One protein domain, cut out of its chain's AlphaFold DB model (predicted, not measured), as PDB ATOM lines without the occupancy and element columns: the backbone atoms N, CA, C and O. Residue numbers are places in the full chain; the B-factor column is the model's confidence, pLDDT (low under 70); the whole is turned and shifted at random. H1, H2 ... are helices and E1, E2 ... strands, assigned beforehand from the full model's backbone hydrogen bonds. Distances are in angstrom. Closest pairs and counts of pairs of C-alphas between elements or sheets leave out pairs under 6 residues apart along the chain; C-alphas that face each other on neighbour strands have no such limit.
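What this domain is: This is residues 5 to 79 of the 80 residues of an uncharacterized protein of marine metagenome (UniProt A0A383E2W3). A rod: a thin two-stranded ribbon, E1 with E4, then hairpin E2 and E3, reaches away from helices H1 and H2, packed together at the other end. The printed part has 75 residues, with named elements H1 E1 E2 E3 E4 H2 in order, mixed class, both sheets antiparallel. It is extended, radius of gyration of the C-alphas 19.9 A, spanning 65 by 25 by 21 A.

How they stand to each other: Start at the hairpin of E2, residues 37 to 41, and E3, residues 51 to 55, where N 39 and O 53 are within hydrogen-bond range, 3.1 A. E3 runs on into E4, residues 58 to 60, at 33 degrees. E1, residues 29 to 31, is the antiparallel neighbour of E4; N 31 and O 58 are within hydrogen-bond range, 2.7 A. H1, residues 5 to 24, touches H2, residues 64 to 77, with residues 7 to 15 alone; closest are C-alphas of Val 11 and Arg 72, 6.2 A. They run opposite ways at a steep tilt of 48 degrees. Every O i to N i+4 pair is within range in H2, 15 of 16 in H1.

Where its parts are: Find C-alpha 5 at (16.025, -61.224, -44.736); H1 runs 29.8 A. H2 runs 19.8 A to C-alpha 77 at (4.813, -51.073, -37.939). E2 and E3 each run 12.7 A, E1 6.1 A, E4 7.0 A.

The domain as a whole: The farthest C-alphas, Arg 5 and Gly 47, are 65.8 A apart. The printed part has no cut and no long link; pLDDT is under 70 at residues 31 to 58 and 78 to 79.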
ATOM      1  N   ARG A   5      14.603 -61.574 -44.830       81.62
ATOM      2  CA  ARG A   5      16.025 -61.224 -44.736       81.62
ATOM      3  C   ARG A   5      16.269 -59.720 -44.614       81.62
ATOM      4  O   ARG A   5      17.139 -59.324 -43.848       81.62
ATOM      5  N   ASP A   6      15.477 -58.895 -45.297       83.50
ATOM      6  CA  ASP A   6      15.608 -57.436 -45.222       83.50
ATOM      7  C   ASP A   6      15.217 -56.926 -43.831       83.50
ATOM      8  O   ASP A   6      15.870 -56.049 -43.279       83.50
ATOM      9  N   ILE A   7      14.176 -57.516 -43.232       83.25
ATOM     10  CA  ILE A   7      13.719 -57.155 -41.883       83.25
ATOM     11  C   ILE A   7      14.773 -57.514 -40.836       83.25
ATOM     12  O   ILE A   7      15.064 -56.700 -39.966       83.25
ATOM     13  N   GLU A   8      15.347 -58.717 -40.909       86.25
ATOM     14  CA  GLU A   8      16.405 -59.122 -39.977       86.25
ATOM     15  C   GLU A   8      17.646 -58.234 -40.114       86.25
ATOM     16  O   GLU A   8      18.255 -57.875 -39.107       86.25
ATOM     17  N   ARG A   9      17.984 -57.812 -41.340       87.06
ATOM     18  CA  ARG A   9      19.078 -56.870 -41.587       87.06
ATOM     19  C   ARG A   9      18.799 -55.495 -40.975       87.06
ATOM     20  O   ARG A   9      19.671 -54.958 -40.298       87.06
ATOM     21  N   ASP A  10      17.600 -54.949 -41.177       86.25
ATOM     22  CA  ASP A  10      17.198 -53.657 -40.606       86.25
ATOM     23  C   ASP A  10      17.233 -53.697 -39.066       86.25
ATOM     24  O   ASP A  10      17.727 -52.774 -38.424       86.25
ATOM     25  N   VAL A  11      16.752 -54.788 -38.458       87.38
ATOM     26  CA  VAL A  11      16.781 -54.980 -36.998       87.38
ATOM     27  C   VAL A  11      18.216 -55.067 -36.478       87.38
ATOM     28  O   VAL A  11      18.528 -54.429 -35.474       87.38
ATOM     29  N   ALA A  12      19.087 -55.820 -37.156       89.31
ATOM     30  CA  ALA A  12      20.488 -55.957 -36.770       89.31
ATOM     31  C   ALA A  12      21.226 -54.609 -36.797       89.31
ATOM     32  O   ALA A  12      21.892 -54.271 -35.823       89.31
ATOM     33  N   LEU A  13      21.032 -53.809 -37.853       91.00
ATOM     34  CA  LEU A  13      21.629 -52.473 -37.971       91.00
ATOM     35  C   LEU A  13      21.181 -51.537 -36.842       91.00
ATOM     36  O   LEU A  13      21.992 -50.823 -36.261       91.00
ATOM     37  N   VAL A  14      19.890 -51.547 -36.495       87.75
ATOM     38  CA  VAL A  14      19.379 -50.711 -35.396       87.75
ATOM     39  C   VAL A  14      19.940 -51.164 -34.046       87.75
ATOM     40  O   VAL A  14      20.271 -50.319 -33.218       87.75
ATOM     41  N   MET A  15      20.070 -52.474 -33.818       89.81
ATOM     42  CA  MET A  15      20.683 -53.005 -32.596       89.81
ATOM     43  C   MET A  15      22.164 -52.628 -32.481       89.81
ATOM     44  O   MET A  15      22.590 -52.253 -31.397       89.81
ATOM     45  N   GLU A  16      22.926 -52.670 -33.575       90.81
ATOM     46  CA  GLU A  16      24.339 -52.262 -33.599       90.81
ATOM     47  C   GLU A  16      24.505 -50.771 -33.270       90.81
ATOM     48  O   GLU A  16      25.313 -50.403 -32.420       90.81
ATOM     49  N   CYS A  17      23.669 -49.906 -33.855       86.81
ATOM     50  CA  CYS A  17      23.644 -48.483 -33.512       86.81
ATOM     51  C   CYS A  17      23.292 -48.233 -32.042       86.81
ATOM     52  O   CYS A  17      23.854 -47.336 -31.415       86.81
ATOM     53  N   LEU A  18      22.353 -49.002 -31.487       86.12
ATOM     54  CA  LEU A  18      21.994 -48.889 -30.076       86.12
ATOM     55  C   LEU A  18      23.106 -49.384 -29.161       86.12
ATOM     56  O   LEU A  18      23.321 -48.761 -28.131       86.12
ATOM     57  N   ASP A  19      23.815 -50.448 -29.529       85.50
ATOM     58  CA  ASP A  19      24.950 -50.941 -28.752       85.50
ATOM     59  C   ASP A  19      26.057 -49.875 -28.675       85.50
ATOM     60  O   ASP A  19      26.506 -49.571 -27.573       85.50
ATOM     61  N   MET A  20      26.391 -49.214 -29.793       86.69
ATOM     62  CA  MET A  20      27.335 -48.081 -29.800       86.69
ATOM     63  C   MET A  20      26.861 -46.915 -28.923       86.69
ATOM     64  O   MET A  20      27.643 -46.320 -28.193       86.69
ATOM     65  N   LEU A  21      25.566 -46.587 -28.953       79.94
ATOM     66  CA  LEU A  21      25.015 -45.543 -28.084       79.94
ATOM     67  C   LEU A  21      25.015 -45.952 -26.607       79.94
ATOM     68  O   LEU A  21      25.121 -45.083 -25.750       79.94
ATOM     69  N   VAL A  22      24.886 -47.246 -26.302       81.50
ATOM     70  CA  VAL A  22      24.886 -47.761 -24.926       81.50
ATOM     71  C   VAL A  22      26.272 -47.718 -24.287       81.50
ATOM     72  O   VAL A  22      26.359 -47.614 -23.063       81.50
ATOM     73  N   GLU A  23      27.341 -47.744 -25.086       78.62
ATOM     74  CA  GLU A  23      28.708 -47.545 -24.586       78.62
ATOM     75  C   GLU A  23      28.863 -46.179 -23.896       78.62
ATOM     76  O   GLU A  23      29.454 -46.104 -22.817       78.62
ATOM     77  N   ASP A  24      28.247 -45.132 -24.456       80.00
ATOM     78  CA  ASP A  24      28.321 -43.763 -23.932       80.00
ATOM     79  C   ASP A  24      27.100 -43.359 -23.078       80.00
ATOM     80  O   ASP A  24      27.194 -42.479 -22.215       80.00
ATOM     81  N   PHE A  25      25.935 -43.982 -23.291       75.06
ATOM     82  CA  PHE A  25      24.661 -43.571 -22.693       75.06
ATOM     83  C   PHE A  25      23.849 -44.739 -22.135       75.06
ATOM     84  O   PHE A  25      23.510 -45.701 -22.812       75.06
ATOM     85  N   LYS A  26      23.378 -44.614 -20.894       75.50
ATOM     86  CA  LYS A  26      22.538 -45.651 -20.289       75.50
ATOM     87  C   LYS A  26      21.083 -45.551 -20.756       75.50
ATOM     88  O   LYS A  26      20.405 -44.561 -20.480       75.50
ATOM     89  N   ILE A  27      20.567 -46.601 -21.398       75.56
ATOM     90  CA  ILE A  27      19.141 -46.690 -21.742       75.56
ATOM     91  C   ILE A  27      18.339 -47.048 -20.488       75.56
ATOM     92  O   ILE A  27      18.550 -48.088 -19.866       75.56
ATOM     93  N   LEU A  28      17.371 -46.199 -20.146       78.38
ATOM     94  CA  LEU A  28      16.460 -46.408 -19.025       78.38
ATOM     95  C   LEU A  28      15.014 -46.488 -19.516       78.38
ATOM     96  O   LEU A  28      14.527 -45.633 -20.255       78.38
ATOM     97  N   LYS A  29      14.304 -47.518 -19.066       78.00
ATOM     98  CA  LYS A  29      12.866 -47.691 -19.244       78.00
ATOM     99  C   LYS A  29      12.149 -46.990 -18.102       78.00
ATOM    100  O   LYS A  29      12.364 -47.320 -16.940       78.00
ATOM    101  N   LEU A  30      11.262 -46.054 -18.427       72.81
ATOM    102  CA  LEU A  30      10.353 -45.462 -17.450       72.81
ATOM    103  C   LEU A  30       9.327 -46.517 -17.022       72.81
ATOM    104  O   LEU A  30       8.541 -47.016 -17.831       72.81
ATOM    105  N   ASN A  31       9.332 -46.862 -15.743       64.38
ATOM    106  CA  ASN A  31       8.310 -47.694 -15.142       64.38
ATOM    107  C   ASN A  31       7.095 -46.818 -14.827       64.38
ATOM    108  O   ASN A  31       7.191 -45.761 -14.204       64.38
ATOM    109  N   LEU A  32       5.922 -47.305 -15.213       58.16
ATOM    110  CA  LEU A  32       4.641 -46.667 -14.905       58.16
ATOM    111  C   LEU A  32       4.267 -46.778 -13.415       58.16
ATOM    112  O   LEU A  32       3.377 -46.062 -12.962       58.16
ATOM    113  N   PHE A  33       4.935 -47.648 -12.646       55.31
ATOM    114  CA  PHE A  33       4.707 -47.808 -11.210       55.31
ATOM    115  C   PHE A  33       5.391 -46.679 -10.430       55.31
ATOM    116  O   PHE A  33       6.606 -46.633 -10.233       55.31
ATOM    117  N   GLN A  34       4.555 -45.718 -10.055       53.62
ATOM    118  CA  GLN A  34       4.899 -44.410  -9.518       53.62
ATOM    119  C   GLN A  34       5.519 -44.519  -8.117       53.62
ATOM    120  O   GLN A  34       4.807 -44.783  -7.152       53.62
ATOM    121  N   GLN A  35       6.817 -44.239  -7.974       54.12
ATOM    122  CA  GLN A  35       7.367 -43.807  -6.686       54.12
ATOM    123  C   GLN A  35       7.199 -42.289  -6.570       54.12
ATOM    124  O   GLN A  35       7.522 -41.542  -7.496       54.12
ATOM    125  N   LEU A  36       6.623 -41.843  -5.454       52.25
ATOM    126  CA  LEU A  36       6.459 -40.432  -5.131       52.25
ATOM    127  C   LEU A  36       7.772 -39.935  -4.519       52.25
ATOM    128  O   LEU A  36       8.038 -40.198  -3.349       52.25
ATOM    129  N   ASN A  37       8.590 -39.242  -5.308       51.75
ATOM    130  CA  ASN A  37       9.791 -38.593  -4.795       51.75
ATOM    131  C   ASN A  37       9.471 -37.128  -4.487       51.75
ATOM    132  O   ASN A  37       8.935 -36.403  -5.328       51.75
ATOM    133  N   THR A  38       9.778 -36.715  -3.260       51.53
ATOM    134  CA  THR A  38       9.496 -35.378  -2.736       51.53
ATOM    135  C   THR A  38      10.798 -34.587  -2.704       51.53
ATOM    136  O   THR A  38      11.675 -34.895  -1.898       51.53
ATOM    137  N   LEU A  39      10.946 -33.577  -3.568       51.44
ATOM    138  CA  LEU A  39      12.067 -32.642  -3.488       51.44
ATOM    139  C   LEU A  39      11.625 -31.399  -2.711       51.44
ATOM    140  O   LEU A  39      10.818 -30.598  -3.190       51.44
ATOM    141  N   THR A  40      12.161 -31.248  -1.503       56.50
ATOM    142  CA  THR A  40      11.962 -30.063  -0.666       56.50
ATOM    143  C   THR A  40      13.052 -29.051  -0.997       56.50
ATOM    144  O   THR A  40      14.216 -29.264  -0.659       56.50
ATOM    145  N   TYR A  41      12.699 -27.960  -1.677       54.84
ATOM    146  CA  TYR A  41      13.644 -26.881  -1.961       54.84
ATOM    147  C   TYR A  41      13.498 -25.762  -0.924       54.84
ATOM    148  O   TYR A  41      12.482 -25.065  -0.885       54.84
ATOM    149  N   ASN A  42      14.535 -25.574  -0.107       55.25
ATOM    150  CA  ASN A  42      14.682 -24.397   0.749       55.25
ATOM    151  C   ASN A  42      15.355 -23.293  -0.071       55.25
ATOM    152  O   ASN A  42      16.575 -23.134  -0.045       55.25
ATOM    153  N   GLY A  43      14.561 -22.566  -0.855       51.31
ATOM    154  CA  GLY A  43      15.063 -21.437  -1.627       51.31
ATOM    155  C   GLY A  43      15.540 -20.316  -0.714       51.31
ATOM    156  O   GLY A  43      14.734 -19.686  -0.033       51.31
ATOM    157  N   TRP A  44      16.843 -20.033  -0.735       50.91
ATOM    158  CA  TRP A  44      17.391 -18.771  -0.243       50.91
ATOM    159  C   TRP A  44      16.844 -17.651  -1.140       50.91
ATOM    160  O   TRP A  44      17.358 -17.431  -2.232       50.91
ATOM    161  N   GLY A  45      15.759 -16.990  -0.727       48.06
ATOM    162  CA  GLY A  45      15.260 -15.790  -1.414       48.06
ATOM    163  C   GLY A  45      13.749 -15.663  -1.617       48.06
ATOM    164  O   GLY A  45      13.312 -14.617  -2.087       48.06
ATOM    165  N   SER A  46      12.922 -16.646  -1.244       48.62
ATOM    166  CA  SER A  46      11.467 -16.442  -1.184       48.62
ATOM    167  C   SER A  46      10.971 -16.675   0.234       48.62
ATOM    168  O   SER A  46      10.982 -17.815   0.696       48.62
ATOM    169  N   GLY A  47      10.553 -15.600   0.903       51.16
ATOM    170  CA  GLY A  47      10.014 -15.631   2.260       51.16
ATOM    171  C   GLY A  47       9.052 -16.801   2.494       51.16
ATOM    172  O   GLY A  47       8.095 -17.001   1.742       51.16
ATOM    173  N   ASP A  48       9.370 -17.579   3.526       53.88
ATOM    174  CA  ASP A  48       8.510 -18.473   4.309       53.88
ATOM    175  C   ASP A  48       7.672 -19.546   3.601       53.88
ATOM    176  O   ASP A  48       6.821 -20.173   4.234       53.88
ATOM    177  N   LYS A  49       7.902 -19.841   2.319       54.69
ATOM    178  CA  LYS A  49       7.181 -20.926   1.632       54.69
ATOM    179  C   LYS A  49       8.131 -21.983   1.099       54.69
ATOM    180  O   LYS A  49       8.637 -21.876  -0.016       54.69
ATOM    181  N   VAL A  50       8.294 -23.047   1.885       57.81
ATOM    182  CA  VAL A  50       8.825 -24.331   1.416       57.81
ATOM    183  C   VAL A  50       7.945 -24.797   0.256       57.81
ATOM    184  O   VAL A  50       6.760 -25.081   0.438       57.81
ATOM    185  N   ARG A  51       8.498 -24.823  -0.958       55.62
ATOM    186  CA  ARG A  51       7.800 -25.359  -2.128       55.62
ATOM    187  C   ARG A  51       8.235 -26.798  -2.331       55.62
ATOM    188  O   ARG A  51       9.403 -27.078  -2.591       55.62
ATOM    189  N   THR A  52       7.268 -27.694  -2.225       54.31
ATOM    190  CA  THR A  52       7.451 -29.113  -2.497       54.31
ATOM    191  C   THR A  52       7.194 -29.372  -3.975       54.31
ATOM    192  O   THR A  52       6.075 -29.180  -4.454       54.31
ATOM    193  N   LEU A  53       8.223 -29.801  -4.702       52.22
ATOM    194  CA  LEU A  53       8.097 -30.292  -6.071       52.22
ATOM    195  C   LEU A  53       8.066 -31.820  -6.018       52.22
ATOM    196  O   LEU A  53       9.066 -32.463  -5.699       52.22
ATOM    197  N   SER A  54       6.900 -32.394  -6.309       50.16
ATOM    198  CA  SER A  54       6.717 -33.843  -6.386       50.16
ATOM    199  C   SER A  54       6.729 -34.273  -7.847       50.16
ATOM    200  O   SER A  54       5.850 -33.883  -8.617       50.16
ATOM    201  N   PHE A  55       7.700 -35.097  -8.227       55.81
ATOM    202  CA  PHE A  55       7.772 -35.706  -9.553       55.81
ATOM    203  C   PHE A  55       7.724 -37.233  -9.436       55.81
ATOM    204  O   PHE A  55       8.209 -37.821  -8.469       55.81
ATOM    205  N   LYS A  56       7.082 -37.880 -10.415       54.81
ATOM    206  CA  LYS A  56       6.828 -39.326 -10.429       54.81
ATOM    207  C   LYS A  56       7.528 -39.966 -11.623       54.81
ATOM    208  O   LYS A  56       6.984 -39.962 -12.723       54.81
ATOM    209  N   PHE A  57       8.702 -40.544 -11.403       58.72
ATOM    210  CA  PHE A  57       9.305 -41.482 -12.347       58.72
ATOM    211  C   PHE A  57      10.127 -42.515 -11.578       58.72
ATOM    212  O   PHE A  57      10.889 -42.171 -10.680       58.72
ATOM    213  N   SER A  58       9.954 -43.790 -11.912       63.47
ATOM    214  CA  SER A  58      10.897 -44.843 -11.547       63.47
ATOM    215  C   SER A  58      11.445 -45.426 -12.844       63.47
ATOM    216  O   SER A  58      10.742 -45.467 -13.851       63.47
ATOM    217  N   THR A  59      12.717 -45.810 -12.863       70.19
ATOM    218  CA  THR A  59      13.384 -46.313 -14.070       70.19
ATOM    219  C   THR A  59      13.961 -47.694 -13.828       70.19
ATOM    220  O   THR A  59      14.508 -47.950 -12.761       70.19
ATOM    221  N   THR A  60      13.859 -48.584 -14.810       78.50
ATOM    222  CA  THR A  60      14.587 -49.859 -14.847       78.50
ATOM    223  C   THR A  60      15.449 -49.929 -16.095       78.50
ATOM    224  O   THR A  60      15.174 -49.263 -17.091       78.50
ATOM    225  N   GLU A  61      16.503 -50.732 -16.054       80.81
ATOM    226  CA  GLU A  61      17.231 -51.089 -17.268       80.81
ATOM    227  C   GLU A  61      16.400 -52.109 -18.056       80.81
ATOM    228  O   GLU A  61      16.038 -53.153 -17.504       80.81
ATOM    229  N   PRO A  62      16.036 -51.820 -19.319       82.94
ATOM    230  CA  PRO A  62      15.355 -52.797 -20.149       82.94
ATOM    231  C   PRO A  62      16.319 -53.925 -20.519       82.94
ATOM    232  O   PRO A  62      17.496 -53.703 -20.795       82.94
ATOM    233  N   SER A  63      15.807 -55.149 -20.591       87.38
ATOM    234  CA  SER A  63      16.590 -56.270 -21.104       87.38
ATOM    235  C   SER A  63      16.815 -56.141 -22.615       87.38
ATOM    236  O   SER A  63      15.954 -55.652 -23.351       87.38
ATOM    237  N   ARG A  64      17.938 -56.673 -23.119       84.56
ATOM    238  CA  ARG A  64      18.249 -56.675 -24.562       84.56
ATOM    239  C   ARG A  64      17.121 -57.275 -25.412       84.56
ATOM    240  O   ARG A  64      16.783 -56.740 -26.462       84.56
ATOM    241  N   LYS A  65      16.486 -58.348 -24.924       88.06
ATOM    242  CA  LYS A  65      15.348 -59.004 -25.593       88.06
ATOM    243  C   LYS A  65      14.118 -58.096 -25.695       88.06
ATOM    244  O   LYS A  65      13.429 -58.121 -26.712       88.06
ATOM    245  N   GLU A  66      13.828 -57.302 -24.663       86.88
ATOM    246  CA  GLU A  66      12.730 -56.326 -24.706       86.88
ATOM    247  C   GLU A  66      13.000 -55.234 -25.746       86.88
ATOM    248  O   GLU A  66      12.095 -54.874 -26.501       86.88
ATOM    249  N   VAL A  67      14.241 -54.741 -25.804       86.94
ATOM    250  CA  VAL A  67      14.672 -53.728 -26.777       86.94
ATOM    251  C   VAL A  67      14.531 -54.262 -28.204       86.94
ATOM    252  O   VAL A  67      13.840 -53.653 -29.022       86.94
ATOM    253  N   GLU A  68      15.077 -55.448 -28.481       88.38
ATOM    254  CA  GLU A  68      15.003 -56.089 -29.799       88.38
ATOM    255  C   GLU A  68      13.550 -56.348 -30.232       88.38
ATOM    256  O   GLU A  68      13.159 -56.029 -31.357       88.38
ATOM    257  N   SER A  69      12.714 -56.866 -29.326       88.88
ATOM    258  CA  SER A  69      11.285 -57.088 -29.580       88.88
ATOM    259  C   SER A  69      10.566 -55.791 -29.969       88.88
ATOM    260  O   SER A  69       9.761 -55.760 -30.908       88.88
ATOM    261  N   LYS A  70      10.897 -54.679 -29.301       86.81
ATOM    262  CA  LYS A  70      10.307 -53.373 -29.602       86.81
ATOM    263  C   LYS A  70      10.762 -52.834 -30.957       86.81
ATOM    264  O   LYS A  70       9.924 -52.333 -31.705       86.81
ATOM    265  N   ILE A  71      12.040 -52.977 -31.297       87.50
ATOM    266  CA  ILE A  71      12.590 -52.580 -32.603       87.50
ATOM    267  C   ILE A  71      11.935 -53.379 -33.719       87.50
ATOM    268  O   ILE A  71      11.433 -52.787 -34.671       87.50
ATOM    269  N   ARG A  72      11.842 -54.706 -33.570       87.12
ATOM    270  CA  ARG A  72      11.127 -55.573 -34.516       87.12
ATOM    271  C   ARG A  72       9.695 -55.087 -34.723       87.12
ATOM    272  O   ARG A  72       9.264 -54.927 -35.860       87.12
ATOM    273  N   SER A  73       8.978 -54.774 -33.640       86.69
ATOM    274  CA  SER A  73       7.628 -54.205 -33.723       86.69
ATOM    275  C   SER A  73       7.586 -52.872 -34.484       86.69
ATOM    276  O   SER A  73       6.667 -52.673 -35.274       86.69
ATOM    277  N   TYR A  74       8.561 -51.979 -34.297       84.06
ATOM    278  CA  TYR A  74       8.638 -50.696 -35.010       84.06
ATOM    279  C   TYR A  74       8.964 -50.848 -36.498       84.06
ATOM    280  O   TYR A  74       8.260 -50.286 -37.335       84.06
ATOM    281  N   VAL A  75       9.977 -51.651 -36.834       81.62
ATOM    282  CA  VAL A  75      10.369 -51.949 -38.222       81.62
ATOM    283  C   VAL A  75       9.212 -52.607 -38.983       81.62
ATOM    284  O   VAL A  75       9.011 -52.355 -40.172       81.62
ATOM    285  N   LEU A  76       8.408 -53.424 -38.295       78.38
ATOM    286  CA  LEU A  76       7.191 -54.018 -38.847       78.38
ATOM    287  C   LEU A  76       6.015 -53.027 -38.918       78.38
ATOM    288  O   LEU A  76       5.240 -53.100 -39.867       78.38
ATOM    289  N   ARG A  77       5.881 -52.093 -37.963       72.00
ATOM    290  CA  ARG A  77       4.813 -51.073 -37.939       72.00
ATOM    291  C   ARG A  77       4.896 -50.070 -39.082       72.00
ATOM    292  O   ARG A  77       3.853 -49.596 -39.505       72.00
ATOM    293  N   GLY A  78       6.082 -49.784 -39.620       57.34
ATOM    294  CA  GLY A  78       6.245 -48.931 -40.807       57.34
ATOM    295  C   GLY A  78       5.680 -49.517 -42.115       57.34
ATOM    296  O   GLY A  78       6.020 -49.025 -43.186       57.34
ATOM    297  N   LYS A  79       4.890 -50.601 -42.048       52.75
ATOM    298  CA  LYS A  79       4.324 -51.335 -43.193       52.75
ATOM    299  C   LYS A  79       2.796 -51.506 -43.129       52.75
ATOM    300  O   LYS A  79       2.278 -52.367 -43.839       52.75
TER     301      LYS A  79